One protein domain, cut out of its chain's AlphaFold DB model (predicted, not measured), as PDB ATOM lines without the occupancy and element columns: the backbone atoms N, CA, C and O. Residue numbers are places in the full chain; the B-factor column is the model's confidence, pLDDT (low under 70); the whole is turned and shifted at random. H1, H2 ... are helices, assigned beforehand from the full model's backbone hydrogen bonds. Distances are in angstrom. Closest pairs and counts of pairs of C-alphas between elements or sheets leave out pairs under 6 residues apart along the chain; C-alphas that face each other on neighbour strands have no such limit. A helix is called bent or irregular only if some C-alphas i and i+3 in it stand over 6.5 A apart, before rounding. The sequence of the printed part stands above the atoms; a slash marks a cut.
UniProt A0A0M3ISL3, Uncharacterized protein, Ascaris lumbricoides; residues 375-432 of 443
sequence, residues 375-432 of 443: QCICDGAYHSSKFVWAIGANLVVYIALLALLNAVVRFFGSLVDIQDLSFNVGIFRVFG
ATOM      1  N   GLN A 375      76.109 -54.720 -26.304       90.56
ATOM      2  CA  GLN A 375      76.014 -54.372 -24.894       90.56
ATOM      3  C   GLN A 375      75.049 -53.196 -24.711       90.56
ATOM      4  O   GLN A 375      74.161 -53.276 -23.870       90.56
ATOM      5  N   CYS A 376      75.122 -52.165 -25.565       87.81
ATOM      6  CA  CYS A 376      74.181 -51.038 -25.522       87.81
ATOM      7  C   CYS A 376      72.724 -51.477 -25.710       87.81
ATOM      8  O   CYS A 376      71.842 -50.945 -25.033       87.81
ATOM      9  N   ILE A 377      72.474 -52.427 -26.621       91.75
ATOM     10  CA  ILE A 377      71.140 -52.997 -26.868       91.75
ATOM     11  C   ILE A 377      70.639 -53.712 -25.612       91.75
ATOM     12  O   ILE A 377      69.536 -53.425 -25.150       91.75
ATOM     13  N   CYS A 378      71.450 -54.615 -25.050       92.81
ATOM     14  CA  CYS A 378      71.095 -55.378 -23.854       92.81
ATOM     15  C   CYS A 378      70.838 -54.466 -22.648       92.81
ATOM     16  O   CYS A 378      69.811 -54.605 -21.984       92.81
ATOM     17  N   ASP A 379      71.723 -53.498 -22.406       89.62
ATOM     18  CA  ASP A 379      71.596 -52.548 -21.300       89.62
ATOM     19  C   ASP A 379      70.353 -51.669 -21.486       89.62
ATOM     20  O   ASP A 379      69.556 -51.509 -20.561       89.62
ATOM     21  N   GLY A 380      70.128 -51.148 -22.697       88.00
ATOM     22  CA  GLY A 380      68.953 -50.338 -23.018       88.00
ATOM     23  C   GLY A 380      67.640 -51.096 -22.817       88.00
ATOM     24  O   GLY A 380      66.713 -50.566 -22.197       88.00
ATOM     25  N   ALA A 381      67.574 -52.355 -23.258       91.81
ATOM     26  CA  ALA A 381      66.424 -53.227 -23.031       91.81
ATOM     27  C   ALA A 381      66.207 -53.506 -21.532       91.81
ATOM     28  O   ALA A 381      65.093 -53.361 -21.021       91.81
ATOM     29  N   TYR A 382      67.274 -53.843 -20.802       91.88
ATOM     30  CA  TYR A 382      67.214 -54.116 -19.367       91.88
ATOM     31  C   TYR A 382      66.742 -52.894 -18.568       91.88
ATOM     32  O   TYR A 382      65.820 -53.007 -17.758       91.88
ATOM     33  N   HIS A 383      67.309 -51.713 -18.822       86.12
ATOM     34  CA  HIS A 383      66.892 -50.475 -18.163       86.12
ATOM     35  C   HIS A 383      65.422 -50.149 -18.438       86.12
ATOM     36  O   HIS A 383      64.688 -49.797 -17.514       86.12
ATOM     37  N   SER A 384      64.975 -50.349 -19.676       86.75
ATOM     38  CA  SER A 384      63.611 -50.020 -20.099       86.75
ATOM     39  C   SER A 384      62.557 -50.985 -19.557       86.75
ATOM     40  O   SER A 384      61.418 -50.588 -19.311       86.75
ATOM     41  N   SER A 385      62.936 -52.237 -19.282       90.31
ATOM     42  CA  SER A 385      62.042 -53.238 -18.684       90.31
ATOM     43  C   SER A 385      61.472 -52.803 -17.326       90.31
ATOM     44  O   SER A 385      60.326 -53.113 -16.998       90.31
ATOM     45  N   LYS A 386      62.235 -52.015 -16.553       89.38
ATOM     46  CA  LYS A 386      61.791 -51.474 -15.261       89.38
ATOM     47  C   LYS A 386      60.604 -50.526 -15.429       89.38
ATOM     48  O   LYS A 386      59.693 -50.549 -14.605       89.38
ATOM     49  N   PHE A 387      60.580 -49.738 -16.507       84.69
ATOM     50  CA  PHE A 387      59.463 -48.840 -16.802       84.69
ATOM     51  C   PHE A 387      58.194 -49.612 -17.153       84.69
ATOM     52  O   PHE A 387      57.127 -49.248 -16.669       84.69
ATOM     53  N   VAL A 388      58.297 -50.709 -17.913       89.06
ATOM     54  CA  VAL A 388      57.142 -51.569 -18.236       89.06
ATOM     55  C   VAL A 388      56.466 -52.082 -16.966       89.06
ATOM     56  O   VAL A 388      55.253 -51.936 -16.810       89.06
ATOM     57  N   TRP A 389      57.249 -52.615 -16.024       91.06
ATOM     58  CA  TRP A 389      56.722 -53.093 -14.745       91.06
ATOM     59  C   TRP A 389      56.162 -51.970 -13.875       91.06
ATOM     60  O   TRP A 389      55.083 -52.126 -13.304       91.06
ATOM     61  N   ALA A 390      56.847 -50.827 -13.806       90.19
ATOM     62  CA  ALA A 390      56.375 -49.673 -13.048       90.19
ATOM     63  C   ALA A 390      55.044 -49.128 -13.594       90.19
ATOM     64  O   ALA A 390      54.137 -48.830 -12.817       90.19
ATOM     65  N   ILE A 391      54.895 -49.025 -14.918       88.19
ATOM     66  CA  ILE A 391      53.650 -48.588 -15.561       88.19
ATOM     67  C   ILE A 391      52.539 -49.606 -15.297       88.19
ATOM     68  O   ILE A 391      51.457 -49.219 -14.859       88.19
ATOM     69  N   GLY A 392      52.808 -50.900 -15.500       90.94
ATOM     70  CA  GLY A 392      51.835 -51.966 -15.261       90.94
ATOM     71  C   GLY A 392      51.313 -51.978 -13.821       90.94
ATOM     72  O   GLY A 392      50.102 -51.980 -13.607       90.94
ATOM     73  N   ALA A 393      52.212 -51.912 -12.835       93.81
ATOM     74  CA  ALA A 393      51.843 -51.880 -11.422       93.81
ATOM     75  C   ALA A 393      50.998 -50.643 -11.069       93.81
ATOM     76  O   ALA A 393      49.954 -50.770 -10.430       93.81
ATOM     77  N   ASN A 394      51.403 -49.455 -11.534       93.38
ATOM     78  CA  ASN A 394      50.658 -48.221 -11.285       93.38
ATOM     79  C   ASN A 394      49.266 -48.241 -11.930       93.38
ATOM     80  O   ASN A 394      48.304 -47.814 -11.297       93.38
ATOM     81  N   LEU A 395      49.123 -48.767 -13.152       91.62
ATOM     82  CA  LEU A 395      47.818 -48.874 -13.811       91.62
ATOM     83  C   LEU A 395      46.850 -49.764 -13.026       91.62
ATOM     84  O   LEU A 395      45.699 -49.375 -12.838       91.62
ATOM     85  N   VAL A 396      47.310 -50.914 -12.520       93.69
ATOM     86  CA  VAL A 396      46.479 -51.796 -11.680       93.69
ATOM     87  C   VAL A 396      45.986 -51.050 -10.440       93.69
ATOM     88  O   VAL A 396      44.786 -51.048 -10.159       93.69
ATOM     89  N   VAL A 397      46.891 -50.373  -9.728       96.75
ATOM     90  CA  VAL A 397      46.555 -49.630  -8.505       96.75
ATOM     91  C   VAL A 397      45.587 -48.483  -8.798       96.75
ATOM     92  O   VAL A 397      44.564 -48.369  -8.127       96.75
ATOM     93  N   TYR A 398      45.859 -47.652  -9.809       93.81
ATOM     94  CA  TYR A 398      45.026 -46.484 -10.104       93.81
ATOM     95  C   TYR A 398      43.645 -46.855 -10.643       93.81
ATOM     96  O   TYR A 398      42.664 -46.227 -10.249       93.81
ATOM     97  N   ILE A 399      43.531 -47.882 -11.491       92.38
ATOM     98  CA  ILE A 399      42.228 -48.338 -11.998       92.38
ATOM     99  C   ILE A 399      41.393 -48.933 -10.856       92.38
ATOM    100  O   ILE A 399      40.208 -48.617 -10.734       92.38
ATOM    101  N   ALA A 400      42.004 -49.737  -9.979       96.00
ATOM    102  CA  ALA A 400      41.323 -50.286  -8.808       96.00
ATOM    103  C   ALA A 400      40.889 -49.184  -7.826       96.00
ATOM    104  O   ALA A 400      39.753 -49.188  -7.349       96.00
ATOM    105  N   LEU A 401      41.757 -48.200  -7.568       95.44
ATOM    106  CA  LEU A 401      41.438 -47.051  -6.722       95.44
ATOM    107  C   LEU A 401      40.304 -46.211  -7.318       95.44
ATOM    108  O   LEU A 401      39.406 -45.792  -6.594       95.44
ATOM    109  N   LEU A 402      40.297 -46.001  -8.637       91.19
ATOM    110  CA  LEU A 402      39.222 -45.290  -9.323       91.19
ATOM    111  C   LEU A 402      37.883 -46.029  -9.190       91.19
ATOM    112  O   LEU A 402      36.852 -45.400  -8.952       91.19
ATOM    113  N   ALA A 403      37.887 -47.359  -9.307       93.19
ATOM    114  CA  ALA A 403      36.698 -48.179  -9.087       93.19
ATOM    115  C   ALA A 403      36.190 -48.068  -7.638       93.19
ATOM    116  O   ALA A 403      34.991 -47.874  -7.427       93.19
ATOM    117  N   LEU A 404      37.097 -48.101  -6.655       94.38
ATOM    118  CA  LEU A 404      36.769 -47.894  -5.244       94.38
ATOM    119  C   LEU A 404      36.160 -46.506  -5.004       94.38
ATOM    120  O   LEU A 404      35.094 -46.403  -4.404       94.38
ATOM    121  N   LEU A 405      36.787 -45.443  -5.513       92.75
ATOM    122  CA  LEU A 405      36.277 -44.074  -5.389       92.75
ATOM    123  C   LEU A 405      34.899 -43.925  -6.040       92.75
ATOM    124  O   LEU A 405      34.008 -43.308  -5.460       92.75
ATOM    125  N   ASN A 406      34.690 -44.529  -7.211       91.12
ATOM    126  CA  ASN A 406      33.379 -44.550  -7.854       91.12
ATOM    127  C   ASN A 406      32.331 -45.263  -6.993       91.12
ATOM    128  O   ASN A 406      31.221 -44.753  -6.874       91.12
ATOM    129  N   ALA A 407      32.665 -46.398  -6.374       90.62
ATOM    130  CA  ALA A 407      31.754 -47.116  -5.484       90.62
ATOM    131  C   ALA A 407      31.416 -46.304  -4.223       90.62
ATOM    132  O   ALA A 407      30.247 -46.208  -3.856       90.62
ATOM    133  N   VAL A 408      32.412 -45.662  -3.605       92.62
ATOM    134  CA  VAL A 408      32.223 -44.799  -2.428       92.62
ATOM    135  C   VAL A 408      31.333 -43.601  -2.766       92.62
ATOM    136  O   VAL A 408      30.364 -43.334  -2.061       92.62
ATOM    137  N   VAL A 409      31.606 -42.902  -3.872       90.00
ATOM    138  CA  VAL A 409      30.787 -41.757  -4.307       90.00
ATOM    139  C   VAL A 409      29.368 -42.192  -4.675       90.00
ATOM    140  O   VAL A 409      28.424 -41.491  -4.320       90.00
ATOM    141  N   ARG A 410      29.195 -43.353  -5.318       89.62
ATOM    142  CA  ARG A 410      27.868 -43.925  -5.604       89.62
ATOM    143  C   ARG A 410      27.095 -44.247  -4.330       89.62
ATOM    144  O   ARG A 410      25.910 -43.946  -4.265       89.62
ATOM    145  N   PHE A 411      27.758 -44.808  -3.318       90.19
ATOM    146  CA  PHE A 411      27.150 -45.082  -2.015       90.19
ATOM    147  C   PHE A 411      26.683 -43.797  -1.322       90.19
ATOM    148  O   PHE A 411      25.563 -43.729  -0.831       90.19
ATOM    149  N   PHE A 412      27.501 -42.742  -1.321       90.38
ATOM    150  CA  PHE A 412      27.058 -41.452  -0.786       90.38
ATOM    151  C   PHE A 412      25.962 -40.805  -1.643       90.38
ATOM    152  O   PHE A 412      25.057 -40.188  -1.094       90.38
ATOM    153  N   GLY A 413      26.009 -40.966  -2.968       88.12
ATOM    154  CA  GLY A 413      24.978 -40.488  -3.888       88.12
ATOM    155  C   GLY A 413      23.621 -41.149  -3.654       88.12
ATOM    156  O   GLY A 413      22.605 -40.456  -3.635       88.12
ATOM    157  N   SER A 414      23.595 -42.460  -3.394       89.62
ATOM    158  CA  SER A 414      22.352 -43.187  -3.120       89.62
ATOM    159  C   SER A 414      21.690 -42.771  -1.804       89.62
ATOM    160  O   SER A 414      20.467 -42.805  -1.721       89.62
ATOM    161  N   LEU A 415      22.452 -42.301  -0.808       90.69
ATOM    162  CA  LEU A 415      21.892 -41.746   0.436       90.69
ATOM    163  C   LEU A 415      21.086 -40.456   0.214       90.69
ATOM    164  O   LEU A 415      20.240 -40.120   1.040       90.69
ATOM    165  N   VAL A 416      21.341 -39.738  -0.882       92.12
ATOM    166  CA  VAL A 416      20.661 -38.483  -1.258       92.12
ATOM    167  C   VAL A 416      19.764 -38.647  -2.494       92.12
ATOM    168  O   VAL A 416      19.348 -37.653  -3.083       92.12
ATOM    169  N   ASP A 417      19.476 -39.894  -2.885       87.62
ATOM    170  CA  ASP A 417      18.679 -40.278  -4.063       87.62
ATOM    171  C   ASP A 417      19.236 -39.762  -5.411       87.62
ATOM    172  O   ASP A 417      18.514 -39.508  -6.373       87.62
ATOM    173  N   ILE A 418      20.565 -39.624  -5.509       83.50
ATOM    174  CA  ILE A 418      21.278 -39.270  -6.747       83.50
ATOM    175  C   ILE A 418      21.970 -40.524  -7.296       83.50
ATOM    176  O   ILE A 418      23.137 -40.791  -6.998       83.50
ATOM    177  N   GLN A 419      21.255 -41.297  -8.116       73.50
ATOM    178  CA  GLN A 419      21.706 -42.621  -8.577       73.50
ATOM    179  C   GLN A 419      22.892 -42.583  -9.562       73.50
ATOM    180  O   GLN A 419      23.702 -43.509  -9.589       73.50
ATOM    181  N   ASP A 420      23.065 -41.486 -10.306       77.44
ATOM    182  CA  ASP A 420      24.125 -41.346 -11.320       77.44
ATOM    183  C   ASP A 420      25.423 -40.707 -10.794       77.44
ATOM    184  O   ASP A 420      26.338 -40.387 -11.564       77.44
ATOM    185  N   LEU A 421      25.532 -40.473  -9.481       78.25
ATOM    186  CA  LEU A 421      26.724 -39.845  -8.924       78.25
ATOM    187  C   LEU A 421      27.897 -40.831  -8.931       78.25
ATOM    188  O   LEU A 421      27.876 -41.864  -8.273       78.25
ATOM    189  N   SER A 422      28.960 -40.494  -9.652       82.44
ATOM    190  CA  SER A 422      30.233 -41.215  -9.610       82.44
ATOM    191  C   SER A 422      31.385 -40.221  -9.553       82.44
ATOM    192  O   SER A 422      31.227 -39.055  -9.921       82.44
ATOM    193  N   PHE A 423      32.556 -40.672  -9.104       82.00
ATOM    194  CA  PHE A 423      33.754 -39.837  -9.078       82.00
ATOM    195  C   PHE A 423      34.110 -39.342 -10.489       82.00
ATOM    196  O   PHE A 423      34.410 -38.162 -10.673       82.00
ATOM    197  N   ASN A 424      33.943 -40.197 -11.505       82.69
ATOM    198  CA  ASN A 424      34.114 -39.827 -12.914       82.69
ATOM    199  C   ASN A 424      33.165 -38.692 -13.338       82.69
ATOM    200  O   ASN A 424      33.598 -37.735 -13.975       82.69
ATOM    201  N   VAL A 425      31.884 -38.765 -12.956       80.06
ATOM    202  CA  VAL A 425      30.899 -37.702 -13.232       80.06
ATOM    203  C   VAL A 425      31.247 -36.421 -12.470       80.06
ATOM    204  O   VAL A 425      31.072 -35.331 -13.007       80.06
ATOM    205  N   GLY A 426      31.772 -36.528 -11.247       78.75
ATOM    206  CA  GLY A 426      32.271 -35.389 -10.475       78.75
ATOM    207  C   GLY A 426      33.397 -34.652 -11.202       78.75
ATOM    208  O   GLY A 426      33.283 -33.453 -11.449       78.75
ATOM    209  N   ILE A 427      34.431 -35.379 -11.635       77.50
ATOM    210  CA  ILE A 427      35.525 -34.826 -12.450       77.50
ATOM    211  C   ILE A 427      34.977 -34.211 -13.742       77.50
ATOM    212  O   ILE A 427      35.327 -33.081 -14.082       77.50
ATOM    213  N   PHE A 428      34.077 -34.911 -14.437       78.44
ATOM    214  CA  PHE A 428      33.468 -34.401 -15.662       78.44
ATOM    215  C   PHE A 428      32.652 -33.125 -15.423       78.44
ATOM    216  O   PHE A 428      32.643 -32.245 -16.269       78.44
ATOM    217  N   ARG A 429      31.991 -32.961 -14.276       78.19
ATOM    218  CA  ARG A 429      31.268 -31.719 -13.957       78.19
ATOM    219  C   ARG A 429      32.198 -30.562 -13.597       78.19
ATOM    220  O   ARG A 429      31.849 -29.421 -13.871       78.19
ATOM    221  N   VAL A 430      33.348 -30.843 -12.982       81.69
ATOM    222  CA  VAL A 430      34.337 -29.817 -12.610       81.69
ATOM    223  C   VAL A 430      35.102 -29.314 -13.836       81.69
ATOM    224  O   VAL A 430      35.313 -28.112 -13.971       81.69
ATOM    225  N   PHE A 431      35.501 -30.217 -14.735       78.25
ATOM    226  CA  PHE A 431      36.385 -29.892 -15.862       78.25
ATOM    227  C   PHE A 431      35.710 -29.954 -17.239       78.25
ATOM    228  O   PHE A 431      36.207 -29.369 -18.201       78.25
ATOM    229  N   GLY A 432      34.597 -30.673 -17.360       53.84
ATOM    230  CA  GLY A 432      33.863 -30.867 -18.604       53.84
ATOM    231  C   GLY A 432      32.787 -29.810 -18.828       53.84
ATOM    232  O   GLY A 432      32.237 -29.198 -17.911       53.84
TER     233      GLY A 432
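What this domain is: This is residues 375 to 432 of the 443 residues of an uncharacterized protein of Ascaris lumbricoides (UniProt A0A0M3ISL3). What shape does the backbone make? It is one long helix, H1, whose line makes the length, with a short helix, H2, standing crosswise to it. After the far end of H1 the link, residues 416 to 422, folds back, and H2 begins close to Asn 406 and points away from H1. What is it made of, and how large is it? The printed part has 58 residues with two named helices, H1 then H2, and no named strand, and its class is all helix. It is extended, with a radius of gyration of the C-alphas of 18.9 A and spans of 62 by 22 by 9 A.

How they stand to each other: Where do the two helices meet? H1, residues 375 to 415, and H2, residues 423 to 431, touch, H1 with residues 402 to 410 alone. Their closest C-alphas, those of Asn 406 and Phe 423, are 4.9 A apart. At what angle do they stand? Their lines are about perpendicular, at 84 degrees. What do the backbone N and O atoms show? In H2 every O i to N i+4 pair is within hydrogen-bond range, and in H1 35 of 37 are.

Where its parts are: Where does H1 run? It goes from C-alpha 375 at (76.014, -54.372, -24.894) to C-alpha 415 at (21.892, -41.746, 0.436), 61.1 A, and is not bent. Where is H2? It runs 12.3 A, from C-alpha 423 at (33.754, -39.837, -9.078) to C-alpha 431.

The domain as a whole: How far does it reach? The two C-alphas farthest apart, those of Gln 375 and Asp 417, are 62.6 A apart. What stands free? Residues 375 to 401 of H1 do, and residues 427 to 432, of which 427 to 431 belong to H2. Is it whole and confident? The printed part has no cut, and the link from H1 to H2 is short, with 7 residues. The mean pLDDT of the printed part is 87.6, and residue 432 is under 70.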